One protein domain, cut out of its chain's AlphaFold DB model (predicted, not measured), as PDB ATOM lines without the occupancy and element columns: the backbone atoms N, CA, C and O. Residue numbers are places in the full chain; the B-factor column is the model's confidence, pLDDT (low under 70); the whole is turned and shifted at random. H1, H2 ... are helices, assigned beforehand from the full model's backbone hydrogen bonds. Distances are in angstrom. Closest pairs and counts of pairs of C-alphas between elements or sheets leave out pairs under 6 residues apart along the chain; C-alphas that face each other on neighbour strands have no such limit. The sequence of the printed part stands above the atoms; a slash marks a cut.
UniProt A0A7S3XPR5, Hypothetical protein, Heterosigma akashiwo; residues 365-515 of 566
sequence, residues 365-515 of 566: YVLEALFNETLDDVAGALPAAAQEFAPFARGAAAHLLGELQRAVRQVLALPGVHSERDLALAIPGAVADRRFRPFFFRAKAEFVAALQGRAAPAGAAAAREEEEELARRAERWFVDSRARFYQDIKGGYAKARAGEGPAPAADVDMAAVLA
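This is residues 365 to 515 of the 566 residues of the protein "Hypothetical protein" of Heterosigma akashiwo (UniProt A0A7S3XPR5). The long helix H3 is the spine of an elongated body: H1 and H8 pack on its first half, with short H2 beyond H1, while H4, H5 and H6 cluster near its last residues and H7 runs back from H6, crossing H3 aslant. The stretch 498 to 509 leads to short H9 near the middle of H3, and residues 456 to 461 stick out. The printed part has 151 residues with nine named helices, H1 to H9 in chain order, and no named strand; the class is all helix. It is only just compact, close to loose, with a radius of gyration of the C-alphas of 17.7 A, and spans 55 by 28 by 23 A, only just elongated.

H3, residues 384 to 411, is the hub, touching five helices. With residues 401 to 409 alone it touches H7, residues 460 to 480, at a steep tilt of 38 degrees, only just past shallow, opposite ways; the closest C-alphas, of Gln 405 and Ala 471, are 6.2 A apart. H8, residues 483 to 497, touches H3 at a steep tilt of 58 degrees, closest at the C-alphas of Ala 396 and Ile 489, 6.2 A. H1, residues 365 to 371, touches H3 at a shallow tilt of 34 degrees, only just short of steep, closest at Val 366 and Ala 390, C-alphas 6.2 A apart. H2, residues 375 to 379, and H1 only just touch, with 3 pairs of C-alphas within 8 A, and only at the corner; the closest C-alphas, of Ala 369 and Leu 375, are 4.5 A apart. H4, residues 420 to 430, touches H3 at Val 411 and Ala 430, closest C-alphas 6.1 A apart. H4 and H5, residues 437 to 442, form a hairpin, closest at the C-alphas of Ala 424 and Phe 441, 6.8 A. H6, residues 444 to 453, and H7 form another, closest at the C-alphas of Ala 450 and Glu 466, 6.3 A. H9, residues 510 to 515, only just touches H3, with 3 pairs of C-alphas within 8 A, the closest Ala 398 and Met 510 at 7.0 A. Every O i to N i+4 pair is within hydrogen-bond range in H1, H2, H5, H6, H7 and H9; H3 has 22 of 24, H4 5 of 7 and H8 9 of 11.

H3 measures 41.2 A from C-alpha 384 at (177.630, 178.167, 186.202) to C-alpha 411 at (210.669, 168.982, 209.091). H7 measures 30.2 A, H8 22.0 A, H4 14.3 A and H6 14.2 A. H9 ends at C-alpha 515, (201.355, 158.147, 196.192).

The C-alphas farthest apart, of Pro 383 and Pro 457, are 56.4 A apart. The printed part has no cut, and the link from H8 to H9 is long. Mean pLDDT of the printed part is 74.9; 46 residues are under 70, among them 372 to 387, 453 to 463 and 500 to 515.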
ATOM      1  N   TYR A 365     181.444 180.571 199.495       69.31
ATOM      2  CA  TYR A 365     180.595 179.422 199.758       69.31
ATOM      3  C   TYR A 365     181.141 178.124 199.147       69.31
ATOM      4  O   TYR A 365     181.150 177.108 199.827       69.31
ATOM      5  N   VAL A 366     181.638 178.142 197.902       74.75
ATOM      6  CA  VAL A 366     182.277 176.952 197.297       74.75
ATOM      7  C   VAL A 366     183.448 176.472 198.152       74.75
ATOM      8  O   VAL A 366     183.609 175.273 198.352       74.75
ATOM      9  N   LEU A 367     184.235 177.402 198.698       79.12
ATOM     10  CA  LEU A 367     185.308 177.068 199.630       79.12
ATOM     11  C   LEU A 367     184.751 176.520 200.948       79.12
ATOM     12  O   LEU A 367     185.234 175.506 201.431       79.12
ATOM     13  N   GLU A 368     183.721 177.145 201.516       75.19
ATOM     14  CA  GLU A 368     183.076 176.677 202.746       75.19
ATOM     15  C   GLU A 368     182.518 175.251 202.602       75.19
ATOM     16  O   GLU A 368     182.811 174.404 203.440       75.19
ATOM     17  N   ALA A 369     181.801 174.959 201.515       64.81
ATOM     18  CA  ALA A 369     181.292 173.624 201.208       64.81
ATOM     19  C   ALA A 369     182.426 172.617 200.946       64.81
ATOM     20  O   ALA A 369     182.349 171.478 201.391       64.81
ATOM     21  N   LEU A 370     183.513 173.040 200.285       74.19
ATOM     22  CA  LEU A 370     184.694 172.199 200.059       74.19
ATOM     23  C   LEU A 370     185.349 171.770 201.375       74.19
ATOM     24  O   LEU A 370     185.619 170.592 201.572       74.19
ATOM     25  N   PHE A 371     185.602 172.723 202.274       72.19
ATOM     26  CA  PHE A 371     186.260 172.453 203.556       72.19
ATOM     27  C   PHE A 371     185.365 171.723 204.563       72.19
ATOM     28  O   PHE A 371     185.884 171.207 205.548       72.19
ATOM     29  N   ASN A 372     184.054 171.693 204.324       63.50
ATOM     30  CA  ASN A 372     183.091 170.939 205.122       63.50
ATOM     31  C   ASN A 372     182.712 169.594 204.477       63.50
ATOM     32  O   ASN A 372     181.811 168.940 204.987       63.50
ATOM     33  N   GLU A 373     183.347 169.211 203.363       59.16
ATOM     34  CA  GLU A 373     183.066 167.969 202.620       59.16
ATOM     35  C   GLU A 373     181.628 167.858 202.071       59.16
ATOM     36  O   GLU A 373     181.199 166.788 201.668       59.16
ATOM     37  N   THR A 374     180.898 168.975 201.972       53.69
ATOM     38  CA  THR A 374     179.519 169.029 201.446       53.69
ATOM     39  C   THR A 374     179.442 169.569 200.019       53.69
ATOM     40  O   THR A 374     178.355 169.773 199.477       53.69
ATOM     41  N   LEU A 375     180.589 169.855 199.386       60.09
ATOM     42  CA  LEU A 375     180.620 170.429 198.039       60.09
ATOM     43  C   LEU A 375     179.975 169.500 197.007       60.09
ATOM     44  O   LEU A 375     179.315 170.003 196.104       60.09
ATOM     45  N   ASP A 376     180.150 168.187 197.133       49.22
ATOM     46  CA  ASP A 376     179.591 167.208 196.194       49.22
ATOM     47  C   ASP A 376     178.062 167.152 196.247       49.22
ATOM     48  O   ASP A 376     177.422 167.123 195.194       49.22
ATOM     49  N   ASP A 377     177.480 167.291 197.439       49.22
ATOM     50  CA  ASP A 377     176.027 167.306 197.646       49.22
ATOM     51  C   ASP A 377     175.359 168.534 197.013       49.22
ATOM     52  O   ASP A 377     174.200 168.502 196.598       49.22
ATOM     53  N   VAL A 378     176.099 169.644 196.917       56.31
ATOM     54  CA  VAL A 378     175.575 170.926 196.422       56.31
ATOM     55  C   VAL A 378     176.066 171.281 195.016       56.31
ATOM     56  O   VAL A 378     175.531 172.220 194.414       56.31
ATOM     57  N   ALA A 379     177.056 170.552 194.480       55.75
ATOM     58  CA  ALA A 379     177.774 170.871 193.243       55.75
ATOM     59  C   ALA A 379     176.848 170.963 192.030       55.75
ATOM     60  O   ALA A 379     176.904 171.950 191.295       55.75
ATOM     61  N   GLY A 380     175.960 169.977 191.862       52.69
ATOM     62  CA  GLY A 380     175.019 169.922 190.737       52.69
ATOM     63  C   GLY A 380     174.029 171.085 190.723       52.69
ATOM     64  O   GLY A 380     173.519 171.470 189.674       52.69
ATOM     65  N   ALA A 381     173.808 171.702 191.880       54.06
ATOM     66  CA  ALA A 381     172.908 172.823 192.006       54.06
ATOM     67  C   ALA A 381     173.643 174.171 191.775       54.06
ATOM     68  O   ALA A 381     173.001 175.150 191.407       54.06
ATOM     69  N   LEU A 382     174.969 174.274 191.975       60.38
ATOM     70  CA  LEU A 382     175.724 175.546 191.931       60.38
ATOM     71  C   LEU A 382     175.491 176.369 190.636       60.38
ATOM     72  O   LEU A 382     175.300 175.785 189.578       60.38
ATOM     73  N   PRO A 383     175.565 177.721 190.655       61.19
ATOM     74  CA  PRO A 383     175.529 178.528 189.427       61.19
ATOM     75  C   PRO A 383     176.712 178.223 188.502       61.19
ATOM     76  O   PRO A 383     177.786 177.889 188.994       61.19
ATOM     77  N   ALA A 384     176.583 178.465 187.193       64.88
ATOM     78  CA  ALA A 384     177.630 178.167 186.202       64.88
ATOM     79  C   ALA A 384     179.027 178.716 186.572       64.88
ATOM     80  O   ALA A 384     180.011 177.987 186.527       64.88
ATOM     81  N   ALA A 385     179.124 179.967 187.040       63.16
ATOM     82  CA  ALA A 385     180.403 180.557 187.465       63.16
ATOM     83  C   ALA A 385     181.018 179.878 188.708       63.16
ATOM     84  O   ALA A 385     182.230 179.917 188.913       63.16
ATOM     85  N   ALA A 386     180.186 179.272 189.557       66.19
ATOM     86  CA  ALA A 386     180.606 178.524 190.737       66.19
ATOM     87  C   ALA A 386     180.924 177.064 190.405       66.19
ATOM     88  O   ALA A 386     181.852 176.513 190.982       66.19
ATOM     89  N   GLN A 387     180.202 176.470 189.449       67.56
ATOM     90  CA  GLN A 387     180.555 175.185 188.843       67.56
ATOM     91  C   GLN A 387     181.904 175.273 188.119       67.56
ATOM     92  O   GLN A 387     182.690 174.343 188.205       67.56
ATOM     93  N   GLU A 388     182.216 176.407 187.482       75.56
ATOM     94  CA  GLU A 388     183.533 176.683 186.888       75.56
ATOM     95  C   GLU A 388     184.625 176.826 187.967       75.56
ATOM     96  O   GLU A 388     185.740 176.327 187.817       75.56
ATOM     97  N   PHE A 389     184.306 177.478 189.092       78.88
ATOM     98  CA  PHE A 389     185.250 177.679 190.194       78.88
ATOM     99  C   PHE A 389     185.475 176.423 191.052       78.88
ATOM    100  O   PHE A 389     186.566 176.248 191.590       78.88
ATOM    101  N   ALA A 390     184.484 175.544 191.204       73.25
ATOM    102  CA  ALA A 390     184.551 174.397 192.110       73.25
ATOM    103  C   ALA A 390     185.706 173.418 191.802       73.25
ATOM    104  O   ALA A 390     186.459 173.111 192.731       73.25
ATOM    105  N   PRO A 391     185.940 172.979 190.548       74.44
ATOM    106  CA  PRO A 391     187.106 172.168 190.192       74.44
ATOM    107  C   PRO A 391     188.428 172.883 190.486       74.44
ATOM    108  O   PRO A 391     189.349 172.286 191.043       74.44
ATOM    109  N   PHE A 392     188.507 174.188 190.197       83.38
ATOM    110  CA  PHE A 392     189.686 174.994 190.522       83.38
ATOM    111  C   PHE A 392     189.946 175.016 192.033       83.38
ATOM    112  O   PHE A 392     191.076 174.802 192.475       83.38
ATOM    113  N   ALA A 393     188.906 175.271 192.832       79.19
ATOM    114  CA  ALA A 393     188.997 175.342 194.283       79.19
ATOM    115  C   ALA A 393     189.450 174.005 194.886       79.19
ATOM    116  O   ALA A 393     190.344 174.008 195.734       79.19
ATOM    117  N   ARG A 394     188.907 172.876 194.399       74.56
ATOM    118  CA  ARG A 394     189.354 171.521 194.771       74.56
ATOM    119  C   ARG A 394     190.834 171.322 194.471       74.56
ATOM    120  O   ARG A 394     191.594 170.992 195.377       74.56
ATOM    121  N   GLY A 395     191.255 171.587 193.233       75.88
ATOM    122  CA  GLY A 395     192.648 171.424 192.818       75.88
ATOM    123  C   GLY A 395     193.610 172.304 193.623       75.88
ATOM    124  O   GLY A 395     194.670 171.849 194.052       75.88
ATOM    125  N   ALA A 396     193.224 173.551 193.898       82.31
ATOM    126  CA  ALA A 396     194.027 174.476 194.689       82.31
ATOM    127  C   ALA A 396     194.132 174.051 196.165       82.31
ATOM    128  O   ALA A 396     195.223 174.095 196.736       82.31
ATOM    129  N   ALA A 397     193.030 173.614 196.784       77.50
ATOM    130  CA  ALA A 397     193.034 173.127 198.162       77.50
ATOM    131  C   ALA A 397     193.862 171.839 198.305       77.50
ATOM    132  O   ALA A 397     194.718 171.765 199.187       77.50
ATOM    133  N   ALA A 398     193.683 170.881 197.390       73.19
ATOM    134  CA  ALA A 398     194.472 169.651 197.317       73.19
ATOM    135  C   ALA A 398     195.973 169.943 197.175       73.19
ATOM    136  O   ALA A 398     196.805 169.366 197.879       73.19
ATOM    137  N   HIS A 399     196.331 170.895 196.309       82.69
ATOM    138  CA  HIS A 399     197.717 171.313 196.129       82.69
ATOM    139  C   HIS A 399     198.326 171.879 197.420       82.69
ATOM    140  O   HIS A 399     199.414 171.459 197.815       82.69
ATOM    141  N   LEU A 400     197.620 172.797 198.088       84.31
ATOM    142  CA  LEU A 400     198.073 173.413 199.339       84.31
ATOM    143  C   LEU A 400     198.217 172.388 200.470       84.31
ATOM    144  O   LEU A 400     199.210 172.420 201.199       84.31
ATOM    145  N   LEU A 401     197.268 171.456 200.597       78.62
ATOM    146  CA  LEU A 401     197.355 170.368 201.569       78.62
ATOM    147  C   LEU A 401     198.568 169.471 201.283       78.62
ATOM    148  O   LEU A 401     199.340 169.162 202.193       78.62
ATOM    149  N   GLY A 402     198.808 169.136 200.012       78.25
ATOM    150  CA  GLY A 402     199.991 168.386 199.594       78.25
ATOM    151  C   GLY A 402     201.308 169.123 199.874       78.25
ATOM    152  O   GLY A 402     202.299 168.501 200.266       78.25
ATOM    153  N   GLU A 403     201.352 170.450 199.721       87.44
ATOM    154  CA  GLU A 403     202.509 171.264 200.123       87.44
ATOM    155  C   GLU A 403     202.743 171.240 201.634       87.44
ATOM    156  O   GLU A 403     203.884 171.061 202.070       87.44
ATOM    157  N   LEU A 404     201.679 171.364 202.429       87.56
ATOM    158  CA  LEU A 404     201.755 171.276 203.883       87.56
ATOM    159  C   LEU A 404     202.285 169.903 204.321       87.56
ATOM    160  O   LEU A 404     203.240 169.839 205.092       87.56
ATOM    161  N   GLN A 405     201.748 168.811 203.775       82.94
ATOM    162  CA  GLN A 405     202.216 167.450 204.063       82.94
ATOM    163  C   GLN A 405     203.678 167.231 203.633       82.94
ATOM    164  O   GLN A 405     204.457 166.594 204.347       82.94
ATOM    165  N   ARG A 406     204.112 167.800 202.498       86.81
ATOM    166  CA  ARG A 406     205.536 167.802 202.112       86.81
ATOM    167  C   ARG A 406     206.400 168.544 203.129       86.81
ATOM    168  O   ARG A 406     207.474 168.048 203.468       86.81
ATOM    169  N   ALA A 407     205.944 169.691 203.626       90.56
ATOM    170  CA  ALA A 407     206.653 170.438 204.658       90.56
ATOM    171  C   ALA A 407     206.738 169.648 205.978       90.56
ATOM    172  O   ALA A 407     207.795 169.654 206.608       90.56
ATOM    173  N   VAL A 408     205.688 168.906 206.360       89.81
ATOM    174  CA  VAL A 408     205.714 167.984 207.515       89.81
ATOM    175  C   VAL A 408     206.857 166.981 207.375       89.81
ATOM    176  O   VAL A 408     207.712 166.900 208.258       89.81
ATOM    177  N   ARG A 409     206.946 166.298 206.228       88.25
ATOM    178  CA  ARG A 409     208.020 165.330 205.950       88.25
ATOM    179  C   ARG A 409     209.412 165.958 205.954       88.25
ATOM    180  O   ARG A 409     210.351 165.361 206.468       88.25
ATOM    181  N   GLN A 410     209.557 167.168 205.411       89.75
ATOM    182  CA  GLN A 410     210.835 167.891 205.418       89.75
ATOM    183  C   GLN A 410     211.292 168.231 206.835       89.75
ATOM    184  O   GLN A 410     212.467 168.061 207.152       89.75
ATOM    185  N   VAL A 411     210.370 168.677 207.689       91.19
ATOM    186  CA  VAL A 411     210.669 168.982 209.091       91.19
ATOM    187  C   VAL A 411     211.021 167.709 209.867       91.19
ATOM    188  O   VAL A 411     211.998 167.713 210.612       91.19
ATOM    189  N   LEU A 412     210.316 166.600 209.626       89.19
ATOM    190  CA  LEU A 412     210.620 165.284 210.215       89.19
ATOM    191  C   LEU A 412     211.921 164.639 209.701       89.19
ATOM    192  O   LEU A 412     212.362 163.625 210.244       89.19
ATOM    193  N   ALA A 413     212.535 165.205 208.661       87.50
ATOM    194  CA  ALA A 413     213.824 164.781 208.122       87.50
ATOM    195  C   ALA A 413     214.985 165.702 208.546       87.50
ATOM    196  O   ALA A 413     216.114 165.518 208.083       87.50
ATOM    197  N   LEU A 414     214.733 166.712 209.393       87.69
ATOM    198  CA  LEU A 414     215.767 167.651 209.820       87.69
ATOM    199  C   LEU A 414     216.802 166.974 210.733       87.69
ATOM    200  O   LEU A 414     216.441 166.433 211.779       87.69
ATOM    201  N   PRO A 415     218.101 167.044 210.394       86.00
ATOM    202  CA  PRO A 415     219.147 166.514 211.254       86.00
ATOM    203  C   PRO A 415     219.417 167.445 212.445       86.00
ATOM    204  O   PRO A 415     219.397 168.667 212.301       86.00
ATOM    205  N   GLY A 416     219.756 166.865 213.601       83.31
ATOM    206  CA  GLY A 416     220.315 167.603 214.745       83.31
ATOM    207  C   GLY A 416     219.328 168.491 215.510       83.31
ATOM    208  O   GLY A 416     219.747 169.448 216.157       83.31
ATOM    209  N   VAL A 417     218.028 168.207 215.427       87.12
ATOM    210  CA  VAL A 417     216.996 168.885 216.221       87.12
ATOM    211  C   VAL A 417     216.802 168.116 217.527       87.12
ATOM    212  O   VAL A 417     216.291 166.999 217.516       87.12
ATOM    213  N   HIS A 418     217.201 168.712 218.651       86.25
ATOM    214  CA  HIS A 418     217.117 168.072 219.971       86.25
ATOM    215  C   HIS A 418     216.172 168.794 220.930       86.25
ATOM    216  O   HIS A 418     215.797 168.235 221.958       86.25
ATOM    217  N   SER A 419     215.767 170.018 220.598       91.75
ATOM    218  CA  SER A 419     214.881 170.840 221.412       91.75
ATOM    219  C   SER A 419     213.890 171.627 220.556       91.75
ATOM    220  O   SER A 419     214.101 171.856 219.363       91.75
ATOM    221  N   GLU A 420     212.828 172.136 221.185       92.06
ATOM    222  CA  GLU A 420     211.888 173.042 220.513       92.06
ATOM    223  C   GLU A 420     212.557 174.321 219.998       92.06
ATOM    224  O   GLU A 420     212.085 174.927 219.033       92.06
ATOM    225  N   ARG A 421     213.648 174.749 220.646       92.75
ATOM    226  CA  ARG A 421     214.428 175.915 220.231       92.75
ATOM    227  C   ARG A 421     215.158 175.642 218.919       92.75
ATOM    228  O   ARG A 421     215.118 176.495 218.032       92.75
ATOM    229  N   ASP A 422     215.763 174.465 218.780       91.19
ATOM    230  CA  ASP A 422     216.445 174.051 217.546       91.19
ATOM    231  C   ASP A 422     215.446 173.965 216.392       91.19
ATOM    232  O   ASP A 422     215.678 174.510 215.311       91.19
ATOM    233  N   LEU A 423     214.280 173.369 216.657       92.12
ATOM    234  CA  LEU A 423     213.198 173.274 215.685       92.12
ATOM    235  C   LEU A 423     212.697 174.663 215.259       92.12
ATOM    236  O   LEU A 423     212.565 174.936 214.066       92.12
ATOM    237  N   ALA A 424     212.466 175.571 216.212       92.19
ATOM    238  CA  ALA A 424     212.010 176.932 215.930       92.19
ATOM    239  C   ALA A 424     212.979 177.711 215.021       92.19
ATOM    240  O   ALA A 424     212.528 178.463 214.155       92.19
ATOM    241  N   LEU A 425     214.291 177.513 215.192       93.12
ATOM    242  CA  LEU A 425     215.323 178.118 214.342       93.12
ATOM    243  C   LEU A 425     215.378 177.487 212.944       93.12
ATOM    244  O   LEU A 425     215.701 178.179 211.976       93.12
ATOM    245  N   ALA A 426     215.040 176.203 212.820       92.12
ATOM    246  CA  ALA A 426     215.063 175.480 211.552       92.12
ATOM    247  C   ALA A 426     213.810 175.713 210.684       92.12
ATOM    248  O   ALA A 426     213.924 175.736 209.455       92.12
ATOM    249  N   ILE A 427     212.632 175.943 211.288       92.31
ATOM    250  CA  ILE A 427     211.347 176.125 210.576       92.31
ATOM    251  C   ILE A 427     211.434 177.143 209.422       92.31
ATOM    252  O   ILE A 427     210.978 176.814 208.328       92.31
ATOM    253  N   PRO A 428     212.018 178.352 209.571       92.00
ATOM    254  CA  PRO A 428     212.084 179.311 208.467       92.00
ATOM    255  C   PRO A 428     212.873 178.834 207.240       92.00
ATOM    256  O   PRO A 428     212.614 179.332 206.143       92.00
ATOM    257  N   GLY A 429     213.837 177.926 207.430       88.56
ATOM    258  CA  GLY A 429     214.642 177.335 206.360       88.56
ATOM    259  C   GLY A 429     214.042 176.048 205.790       88.56
ATOM    260  O   GLY A 429     214.174 175.805 204.593       88.56
ATOM    261  N   ALA A 430     213.368 175.255 206.625       87.94
ATOM    262  CA  ALA A 430     212.722 174.004 206.230       87.94
ATOM    263  C   ALA A 430     211.351 174.224 205.575       87.94
ATOM    264  O   ALA A 430     210.983 173.515 204.648       87.94
ATOM    265  N   VAL A 431     210.606 175.234 206.025       92.44
ATOM    266  CA  VAL A 431     209.261 175.559 205.548       92.44
ATOM    267  C   VAL A 431     209.335 176.852 204.738       92.44
ATOM    268  O   VAL A 431     209.239 177.974 205.264       92.44
ATOM    269  N   ALA A 432     209.558 176.677 203.434       88.75
ATOM    270  CA  ALA A 432     209.688 177.776 202.481       88.75
ATOM    271  C   ALA A 432     208.438 178.668 202.485       88.75
ATOM    272  O   ALA A 432     208.546 179.896 202.540       88.75
ATOM    273  N   ASP A 433     207.261 178.044 202.514       87.56
ATOM    274  CA  ASP A 433     205.992 178.748 202.559       87.56
ATOM    275  C   ASP A 433     205.678 179.276 203.965       87.56
ATOM    276  O   ASP A 433     205.498 178.538 204.938       87.56
ATOM    277  N   ARG A 434     205.577 180.599 204.080       90.81
ATOM    278  CA  ARG A 434     205.293 181.270 205.350       90.81
ATOM    279  C   ARG A 434     203.902 180.949 205.894       90.81
ATOM    280  O   ARG A 434     203.727 181.023 207.110       90.81
ATOM    281  N   ARG A 435     202.951 180.577 205.032       89.31
ATOM    282  CA  ARG A 435     201.557 180.279 205.393       89.31
ATOM    283  C   ARG A 435     201.453 179.086 206.337       89.31
ATOM    284  O   ARG A 435     200.619 179.102 207.235       89.31
ATOM    285  N   PHE A 436     202.340 178.103 206.188       92.75
ATOM    286  CA  PHE A 436     202.320 176.873 206.985       92.75
ATOM    287  C   PHE A 436     203.076 176.980 208.310       92.75
ATOM    288  O   PHE A 436     202.821 176.211 209.229       92.75
ATOM    289  N   ARG A 437     203.976 177.955 208.468       93.12
ATOM    290  CA  ARG A 437     204.809 178.095 209.678       93.12
ATOM    291  C   ARG A 437     204.026 178.109 211.004       93.12
ATOM    292  O   ARG A 437     204.515 177.490 211.947       93.12
ATOM    293  N   PRO A 438     202.843 178.751 211.124       93.69
ATOM    294  CA  PRO A 438     202.068 178.726 212.365       93.69
ATOM    295  C   PRO A 438     201.689 177.320 212.845       93.69
ATOM    296  O   PRO A 438     201.636 177.111 214.053       93.69
ATOM    297  N   PHE A 439     201.458 176.365 211.934       93.25
ATOM    298  CA  PHE A 439     201.217 174.963 212.288       93.25
ATOM    299  C   PHE A 439     202.423 174.378 213.030       93.25
ATOM    300  O   PHE A 439     202.303 173.936 214.171       93.25
ATOM    301  N   PHE A 440     203.610 174.487 212.428       92.75
ATOM    302  CA  PHE A 440     204.851 173.961 212.997       92.75
ATOM    303  C   PHE A 440     205.215 174.613 214.329       92.75
ATOM    304  O   PHE A 440     205.673 173.930 215.235       92.75
ATOM    305  N   PHE A 441     204.974 175.920 214.487       92.25
ATOM    306  CA  PHE A 441     205.209 176.603 215.763       92.25
ATOM    307  C   PHE A 441     204.262 176.146 216.880       92.25
ATOM    308  O   PHE A 441     204.662 176.169 218.043       92.25
ATOM    309  N   ARG A 442     203.030 175.743 216.548       91.12
ATOM    310  CA  ARG A 442     202.058 175.217 217.519       91.12
ATOM    311  C   ARG A 442     202.306 173.756 217.878       91.12
ATOM    312  O   ARG A 442     201.977 173.373 218.989       91.12
ATOM    313  N   ALA A 443     202.876 172.980 216.959       89.38
ATOM    314  CA  ALA A 443     203.132 171.550 217.124       89.38
ATOM    315  C   ALA A 443     204.604 171.223 217.478       89.38
ATOM    316  O   ALA A 443     205.078 170.116 217.230       89.38
ATOM    317  N   LYS A 444     205.380 172.196 217.986       91.69
ATOM    318  CA  LYS A 444     206.834 172.031 218.184       91.69
ATOM    319  C   LYS A 444     207.189 170.853 219.086       91.69
ATOM    320  O   LYS A 444     208.132 170.135 218.770       91.69
ATOM    321  N   ALA A 445     206.469 170.682 220.192       87.00
ATOM    322  CA  ALA A 445     206.747 169.629 221.164       87.00
ATOM    323  C   ALA A 445     206.593 168.241 220.527       87.00
ATOM    324  O   ALA A 445     207.440 167.369 220.695       87.00
ATOM    325  N   GLU A 446     205.552 168.074 219.719       88.88
ATOM    326  CA  GLU A 446     205.211 166.833 219.036       88.88
ATOM    327  C   GLU A 446     206.213 166.504 217.926       88.88
ATOM    328  O   GLU A 446     206.661 165.367 217.812       88.88
ATOM    329  N   PHE A 447     206.644 167.506 217.152       90.12
ATOM    330  CA  PHE A 447     207.711 167.320 216.164       90.12
ATOM    331  C   PHE A 447     209.050 166.945 216.816       90.12
ATOM    332  O   PHE A 447     209.776 166.113 216.275       90.12
ATOM    333  N   VAL A 448     209.393 167.540 217.965       88.56
ATOM    334  CA  VAL A 448     210.615 167.186 218.711       88.56
ATOM    335  C   VAL A 448     210.531 165.757 219.238       88.56
ATOM    336  O   VAL A 448     211.492 165.010 219.069       88.56
ATOM    337  N   ALA A 449     209.390 165.360 219.807       85.00
ATOM    338  CA  ALA A 449     209.163 163.992 220.264       85.00
ATOM    339  C   ALA A 449     209.341 162.983 219.116       85.00
ATOM    340  O   ALA A 449     210.133 162.049 219.247       85.00
ATOM    341  N   ALA A 450     208.728 163.244 217.958       85.12
ATOM    342  CA  ALA A 450     208.837 162.372 216.789       85.12
ATOM    343  C   ALA A 450     210.272 162.270 216.238       85.12
ATOM    344  O   ALA A 450     210.737 161.202 215.832       85.12
ATOM    345  N   LEU A 451     211.023 163.377 216.241       84.69
ATOM    346  CA  LEU A 451     212.427 163.396 215.816       84.69
ATOM    347  C   LEU A 451     213.348 162.648 216.793       84.69
ATOM    348  O   LEU A 451     214.304 162.006 216.358       84.69
ATOM    349  N   GLN A 452     213.054 162.693 218.094       78.88
ATOM    350  CA  GLN A 452     213.800 161.965 219.125       78.88
ATOM    351  C   GLN A 452     213.472 160.462 219.127       78.88
ATOM    352  O   GLN A 452     214.384 159.645 219.269       78.88
ATOM    353  N   GLY A 453     212.208 160.083 218.901       69.31
ATOM    354  CA  GLY A 453     211.761 158.685 218.813       69.31
ATOM    355  C   GLY A 453     212.398 157.905 217.655       69.31
ATOM    356  O   GLY A 453     212.647 156.703 217.764       69.31
ATOM    357  N   ARG A 454     212.777 158.602 216.575       66.75
ATOM    358  CA  ARG A 454     213.477 158.036 215.403       66.75
ATOM    359  C   ARG A 454     214.919 157.583 215.668       66.75
ATOM    360  O   ARG A 454     215.492 156.900 214.820       66.75
ATOM    361  N   ALA A 455     215.515 157.925 216.812       56.41
ATOM    362  CA  ALA A 455     216.886 157.533 217.157       56.41
ATOM    363  C   ALA A 455     217.012 156.096 217.716       56.41
ATOM    364  O   ALA A 455     218.132 155.623 217.919       56.41
ATOM    365  N   ALA A 456     215.899 155.386 217.960       55.84
ATOM    366  CA  ALA A 456     215.895 154.038 218.534       55.84
ATOM    367  C   ALA A 456     215.731 152.923 217.467       55.84
ATOM    368  O   ALA A 456     214.850 153.012 216.610       55.84
ATOM    369  N   PRO A 457     216.506 151.816 217.532       50.50
ATOM    370  CA  PRO A 457     216.540 150.776 216.490       50.50
ATOM    371  C   PRO A 457     215.255 149.930 216.348       50.50
ATOM    372  O   PRO A 457     215.111 149.226 215.354       50.50
ATOM    373  N   ALA A 458     214.302 150.020 217.285       54.47
ATOM    374  CA  ALA A 458     212.989 149.358 217.210       54.47
ATOM    375  C   ALA A 458     211.859 150.267 216.659       54.47
ATOM    376  O   ALA A 458     210.708 149.846 216.573       54.47
ATOM    377  N   GLY A 459     212.167 151.520 216.297       57.09
ATOM    378  CA  GLY A 459     211.186 152.606 216.161       57.09
ATOM    379  C   GLY A 459     210.563 152.837 214.781       57.09
ATOM    380  O   GLY A 459     209.840 153.811 214.626       57.09
ATOM    381  N   ALA A 460     210.806 152.006 213.762       60.91
ATOM    382  CA  ALA A 460     210.345 152.309 212.397       60.91
ATOM    383  C   ALA A 460     208.808 152.317 212.237       60.91
ATOM    384  O   ALA A 460     208.285 153.106 211.452       60.91
ATOM    385  N   ALA A 461     208.089 151.463 212.974       66.06
ATOM    386  CA  ALA A 461     206.624 151.439 212.968       66.06
ATOM    387  C   ALA A 461     206.036 152.610 213.773       66.06
ATOM    388  O   ALA A 461     205.209 153.350 213.250       66.06
ATOM    389  N   ALA A 462     206.544 152.847 214.987       66.62
ATOM    390  CA  ALA A 462     206.131 153.971 215.831       66.62
ATOM    391  C   ALA A 462     206.403 155.332 215.160       66.62
ATOM    392  O   ALA A 462     205.553 156.212 215.159       66.62
ATOM    393  N   ALA A 463     207.546 155.478 214.484       68.69
ATOM    394  CA  ALA A 463     207.895 156.695 213.751       68.69
ATOM    395  C   ALA A 463     207.031 156.938 212.500       68.69
ATOM    396  O   ALA A 463     206.968 158.078 212.030       68.69
ATOM    397  N   ARG A 464     206.420 155.885 211.932       73.44
ATOM    398  CA  ARG A 464     205.416 156.002 210.859       73.44
ATOM    399  C   ARG A 464     204.058 156.398 211.424       73.44
ATOM    400  O   ARG A 464     203.423 157.282 210.867       73.44
ATOM    401  N   GLU A 465     203.656 155.804 212.542       78.75
ATOM    402  CA  GLU A 465     202.405 156.141 213.231       78.75
ATOM    403  C   GLU A 465     202.391 157.605 213.711       78.75
ATOM    404  O   GLU A 465     201.416 158.325 213.500       78.75
ATOM    405  N   GLU A 466     203.506 158.094 214.261       80.06
ATOM    406  CA  GLU A 466     203.670 159.506 214.635       80.06
ATOM    407  C   GLU A 466     203.666 160.448 213.421       80.06
ATOM    408  O   GLU A 466     203.120 161.552 213.488       80.06
ATOM    409  N   GLU A 467     204.254 160.026 212.296       81.06
ATOM    410  CA  GLU A 467     204.217 160.788 211.042       81.06
ATOM    411  C   GLU A 467     202.785 160.898 210.499       81.06
ATOM    412  O   GLU A 467     202.362 161.986 210.100       81.06
ATOM    413  N   GLU A 468     202.021 159.806 210.537       80.06
ATOM    414  CA  GLU A 468     200.613 159.788 210.141       80.06
ATOM    415  C   GLU A 468     199.737 160.651 211.057       80.06
ATOM    416  O   GLU A 468     198.885 161.391 210.563       80.06
ATOM    417  N   GLU A 469     199.948 160.627 212.376       84.62
ATOM    418  CA  GLU A 469     199.183 161.479 213.296       84.62
ATOM    419  C   GLU A 469     199.498 162.968 213.091       84.62
ATOM    420  O   GLU A 469     198.591 163.807 213.076       84.62
ATOM    421  N   LEU A 470     200.767 163.320 212.852       86.19
ATOM    422  CA  LEU A 470     201.147 164.687 212.487       86.19
ATOM    423  C   LEU A 470     200.535 165.109 211.145       86.19
ATOM    424  O   LEU A 470     200.123 166.263 211.013       86.19
ATOM    425  N   ALA A 471     200.422 164.194 210.177       77.00
ATOM    426  CA  ALA A 471     199.745 164.449 208.908       77.00
ATOM    427  C   ALA A 471     198.234 164.687 209.094       77.00
ATOM    428  O   ALA A 471     197.728 165.705 208.616       77.00
ATOM    429  N   ARG A 472     197.528 163.845 209.866       74.31
ATOM    430  CA  ARG A 472     196.101 164.042 210.210       74.31
ATOM    431  C   ARG A 472     195.868 165.354 210.953       74.31
ATOM    432  O   ARG A 472     194.876 166.054 210.759       74.31
ATOM    433  N   ARG A 473     196.788 165.720 211.843       81.69
ATOM    434  CA  ARG A 473     196.717 166.991 212.569       81.69
ATOM    435  C   ARG A 473     196.996 168.191 211.665       81.69
ATOM    436  O   ARG A 473     196.377 169.236 211.866       81.69
ATOM    437  N   ALA A 474     197.877 168.049 210.677       77.19
ATOM    438  CA  ALA A 474     198.107 169.066 209.655       77.19
ATOM    439  C   ALA A 474     196.856 169.290 208.795       77.19
ATOM    440  O   ALA A 474     196.505 170.438 208.529       77.19
ATOM    441  N   GLU A 475     196.151 168.220 208.431       72.44
ATOM    442  CA  GLU A 475     194.878 168.273 207.709       72.44
ATOM    443  C   GLU A 475     193.779 168.972 208.521       72.44
ATOM    444  O   GLU A 475     193.214 169.962 208.057       72.44
ATOM    445  N   ARG A 476     193.561 168.571 209.782       73.38
ATOM    446  CA  ARG A 476     192.628 169.276 210.686       73.38
ATOM    447  C   ARG A 476     192.975 170.759 210.821       73.38
ATOM    448  O   ARG A 476     192.114 171.620 210.679       73.38
ATOM    449  N   TRP A 477     194.257 171.082 211.014       85.56
ATOM    450  CA  TRP A 477     194.705 172.473 211.089       85.56
ATOM    451  C   TRP A 477     194.457 173.250 209.790       85.56
ATOM    452  O   TRP A 477     194.150 174.445 209.848       85.56
ATOM    453  N   PHE A 478     194.608 172.600 208.635       77.38
ATOM    454  CA  PHE A 478     194.355 173.193 207.325       77.38
ATOM    455  C   PHE A 478     192.878 173.586 207.181       77.38
ATOM    456  O   PHE A 478     192.594 174.736 206.834       77.38
ATOM    457  N   VAL A 479     191.957 172.694 207.565       69.31
ATOM    458  CA  VAL A 479     190.504 172.947 207.603       69.31
ATOM    459  C   VAL A 479     190.137 174.038 208.621       69.31
ATOM    460  O   VAL A 479     189.377 174.963 208.312       69.31
ATOM    461  N   ASP A 480     190.723 174.008 209.819       71.06
ATOM    462  CA  ASP A 480     190.489 175.019 210.864       71.06
ATOM    463  C   ASP A 480     191.037 176.400 210.480       71.06
ATOM    464  O   ASP A 480     190.523 177.443 210.895       71.06
ATOM    465  N   SER A 481     192.087 176.427 209.660       76.88
ATOM    466  CA  SER A 481     192.741 177.648 209.186       76.88
ATOM    467  C   SER A 481     192.244 178.107 207.815       76.88
ATOM    468  O   SER A 481     192.842 179.021 207.243       76.88
ATOM    469  N   ARG A 482     191.145 177.533 207.305       75.62
ATOM    470  CA  ARG A 482     190.604 177.748 205.950       75.62
ATOM    471  C   ARG A 482     190.521 179.208 205.506       75.62
ATOM    472  O   ARG A 482     190.936 179.534 204.397       75.62
ATOM    473  N   ALA A 483     190.123 180.121 206.396       74.25
ATOM    474  CA  ALA A 483     190.044 181.555 206.102       74.25
ATOM    475  C   ALA A 483     191.379 182.161 205.613       74.25
ATOM    476  O   ALA A 483     191.373 183.123 204.846       74.25
ATOM    477  N   ARG A 484     192.526 181.590 206.016       80.25
ATOM    478  CA  ARG A 484     193.862 182.018 205.560       80.25
ATOM    479  C   ARG A 484     194.114 181.694 204.093       80.25
ATOM    480  O   ARG A 484     194.854 182.420 203.445       80.25
ATOM    481  N   PHE A 485     193.510 180.623 203.587       82.62
ATOM    482  CA  PHE A 485     193.745 180.115 202.237       82.62
ATOM    483  C   PHE A 485     192.711 180.628 201.229       82.62
ATOM    484  O   PHE A 485     192.952 180.584 200.026       82.62
ATOM    485  N   TYR A 486     191.588 181.181 201.699       82.12
ATOM    486  CA  TYR A 486     190.513 181.676 200.834       82.12
ATOM    487  C   TYR A 486     190.987 182.731 199.836       82.12
ATOM    488  O   TYR A 486     190.670 182.644 198.651       82.12
ATOM    489  N   GLN A 487     191.756 183.718 200.298       79.50
ATOM    490  CA  GLN A 487     192.236 184.801 199.433       79.50
ATOM    491  C   GLN A 487     193.251 184.307 198.399       79.50
ATOM    492  O   GLN A 487     193.246 184.786 197.268       79.50
ATOM    493  N   ASP A 488     194.062 183.309 198.747       82.69
ATOM    494  CA  ASP A 488     195.040 182.726 197.828       82.69
ATOM    495  C   ASP A 488     194.354 181.924 196.721       82.69
ATOM    496  O   ASP A 488     194.699 182.072 195.550       82.69
ATOM    497  N   ILE A 489     193.347 181.118 197.075       82.50
ATOM    498  CA  ILE A 489     192.579 180.339 196.097       82.50
ATOM    499  C   ILE A 489     191.786 181.288 195.184       82.50
ATOM    500  O   ILE A 489     191.836 181.152 193.961       82.50
ATOM    501  N   LYS A 490     191.131 182.317 195.742       79.75
ATOM    502  CA  LYS A 490     190.442 183.355 194.953       79.75
ATOM    503  C   LYS A 490     191.401 184.111 194.027       79.75
ATOM    504  O   LYS A 490     191.103 184.304 192.850       79.75
ATOM    505  N   GLY A 491     192.562 184.517 194.540       80.00
ATOM    506  CA  GLY A 491     193.584 185.230 193.773       80.00
ATOM    507  C   GLY A 491     194.195 184.373 192.663       80.00
ATOM    508  O   GLY A 491     194.420 184.871 191.560       80.00
ATOM    509  N   GLY A 492     194.416 183.082 192.923       82.75
ATOM    510  CA  GLY A 492     194.856 182.116 191.917       82.75
ATOM    511  C   GLY A 492     193.835 181.948 190.793       82.75
ATOM    512  O   GLY A 492     194.211 181.961 189.624       82.75
ATOM    513  N   TYR A 493     192.545 181.873 191.130       82.38
ATOM    514  CA  TYR A 493     191.473 181.758 190.140       82.38
ATOM    515  C   TYR A 493     191.355 183.007 189.262       82.38
ATOM    516  O   TYR A 493     191.249 182.902 188.042       82.38
ATOM    517  N   ALA A 494     191.437 184.199 189.864       78.88
ATOM    518  CA  ALA A 494     191.418 185.459 189.124       78.88
ATOM    519  C   ALA A 494     192.576 185.548 188.113       78.88
ATOM    520  O   ALA A 494     192.363 185.933 186.965       78.88
ATOM    521  N   LYS A 495     193.780 185.123 188.516       79.12
ATOM    522  CA  LYS A 495     194.957 185.041 187.637       79.12
ATOM    523  C   LYS A 495     194.783 184.014 186.519       79.12
ATOM    524  O   LYS A 495     195.085 184.319 185.370       79.12
ATOM    525  N   ALA A 496     194.243 182.835 186.829       76.81
ATOM    526  CA  ALA A 496     193.955 181.806 185.832       76.81
ATOM    527  C   ALA A 496     192.952 182.302 184.772       76.81
ATOM    528  O   ALA A 496     193.199 182.129 183.580       76.81
ATOM    529  N   ARG A 497     191.880 183.005 185.173       77.25
ATOM    530  CA  ARG A 497     190.928 183.624 184.226       77.25
ATOM    531  C   ARG A 497     191.535 184.749 183.390       77.25
ATOM    532  O   ARG A 497     191.089 184.964 182.270       77.25
ATOM    533  N   ALA A 498     192.526 185.461 183.921       79.62
ATOM    534  CA  ALA A 498     193.260 186.492 183.191       79.62
ATOM    535  C   ALA A 498     194.324 185.919 182.229       79.62
ATOM    536  O   ALA A 498     194.991 186.684 181.541       79.62
ATOM    537  N   GLY A 499     194.502 184.591 182.176       75.50
ATOM    538  CA  GLY A 499     195.558 183.943 181.389       75.50
ATOM    539  C   GLY A 499     196.954 184.044 182.019       75.50
ATOM    540  O   GLY A 499     197.948 183.696 181.386       75.50
ATOM    541  N   GLU A 500     197.046 184.493 183.272       68.25
ATOM    542  CA  GLU A 500     198.290 184.730 184.007       68.25
ATOM    543  C   GLU A 500     198.575 183.602 185.017       68.25
ATOM    544  O   GLU A 500     198.711 183.831 186.219       68.25
ATOM    545  N   GLY A 501     198.660 182.348 184.569       58.97
ATOM    546  CA  GLY A 501     199.069 181.239 185.440       58.97
ATOM    547  C   GLY A 501     198.660 179.854 184.944       58.97
ATOM    548  O   GLY A 501     197.842 179.742 184.033       58.97
ATOM    549  N   PRO A 502     199.226 178.778 185.524       52.50
ATOM    550  CA  PRO A 502     198.822 177.421 185.183       52.50
ATOM    551  C   PRO A 502     197.390 177.162 185.670       52.50
ATOM    552  O   PRO A 502     197.087 177.356 186.848       52.50
ATOM    553  N   ALA A 503     196.517 176.701 184.773       50.53
ATOM    554  CA  ALA A 503     195.232 176.134 185.164       50.53
ATOM    555  C   ALA A 503     195.494 174.837 185.960       50.53
ATOM    556  O   ALA A 503     196.240 173.982 185.473       50.53
ATOM    557  N   PRO A 504     194.949 174.669 187.177       50.66
ATOM    558  CA  PRO A 504     195.043 173.392 187.870       50.66
ATOM    559  C   PRO A 504     194.246 172.339 187.090       50.66
ATOM    560  O   PRO A 504     193.168 172.628 186.571       50.66
ATOM    561  N   ALA A 505     194.801 171.130 186.981       49.25
ATOM    562  CA  ALA A 505     194.145 170.009 186.318       49.25
ATOM    563  C   ALA A 505     192.794 169.718 186.997       49.25
ATOM    564  O   ALA A 505     192.723 169.663 188.223       49.25
ATOM    565  N   ALA A 506     191.736 169.570 186.196       44.09
ATOM    566  CA  ALA A 506     190.366 169.387 186.679       44.09
ATOM    567  C   ALA A 506     190.138 168.037 187.386       44.09
ATOM    568  O   ALA A 506     189.214 167.929 188.181       44.09
ATOM    569  N   ASP A 507     191.028 167.064 187.172       40.91
ATOM    570  CA  ASP A 507     190.959 165.729 187.756       40.91
ATOM    571  C   ASP A 507     192.262 165.432 188.495       40.91
ATOM    572  O   ASP A 507     193.255 164.988 187.914       40.91
ATOM    573  N   VAL A 508     192.282 165.721 189.793       44.41
ATOM    574  CA  VAL A 508     193.377 165.309 190.666       44.41
ATOM    575  C   VAL A 508     192.817 164.303 191.655       44.41
ATOM    576  O   VAL A 508     192.186 164.672 192.642       44.41
ATOM    577  N   ASP A 509     193.056 163.026 191.371       40.44
ATOM    578  CA  ASP A 509     192.853 161.952 192.334       40.44
ATOM    579  C   ASP A 509     193.771 162.196 193.544       40.44
ATOM    580  O   ASP A 509     195.005 162.129 193.452       40.44
ATOM    581  N   MET A 510     193.162 162.521 194.686       36.97
ATOM    582  CA  MET A 510     193.869 162.772 195.941       36.97
ATOM    583  C   MET A 510     194.712 161.568 196.371       36.97
ATOM    584  O   MET A 510     195.798 161.762 196.920       36.97
ATOM    585  N   ALA A 511     194.288 160.339 196.067       34.41
ATOM    586  CA  ALA A 511     195.063 159.139 196.366       34.41
ATOM    587  C   ALA A 511     196.337 159.055 195.503       34.41
ATOM    588  O   ALA A 511     197.403 158.686 196.002       34.41
ATOM    589  N   ALA A 512     196.270 159.477 194.237       35.97
ATOM    590  CA  ALA A 512     197.414 159.486 193.323       35.97
ATOM    591  C   ALA A 512     198.458 160.563 193.678       35.97
ATOM    592  O   ALA A 512     199.663 160.322 193.571       35.97
ATOM    593  N   VAL A 513     198.028 161.733 194.165       37.19
ATOM    594  CA  VAL A 513     198.943 162.789 194.651       37.19
ATOM    595  C   VAL A 513     199.667 162.376 195.931       37.19
ATOM    596  O   VAL A 513     200.839 162.717 196.114       37.19
ATOM    597  N   LEU A 514     198.999 161.617 196.798       36.66
ATOM    598  CA  LEU A 514     199.587 161.065 198.019       36.66
ATOM    599  C   LEU A 514     200.616 159.954 197.731       36.66
ATOM    600  O   LEU A 514     201.536 159.765 198.528       36.66
ATOM    601  N   ALA A 515     200.503 159.272 196.585       34.16
ATOM    602  CA  ALA A 515     201.355 158.147 196.192       34.16
ATOM    603  C   ALA A 515     202.605 158.525 195.362       34.16
ATOM    604  O   ALA A 515     203.476 157.676 195.153       34.16
TER     605      ALA A 515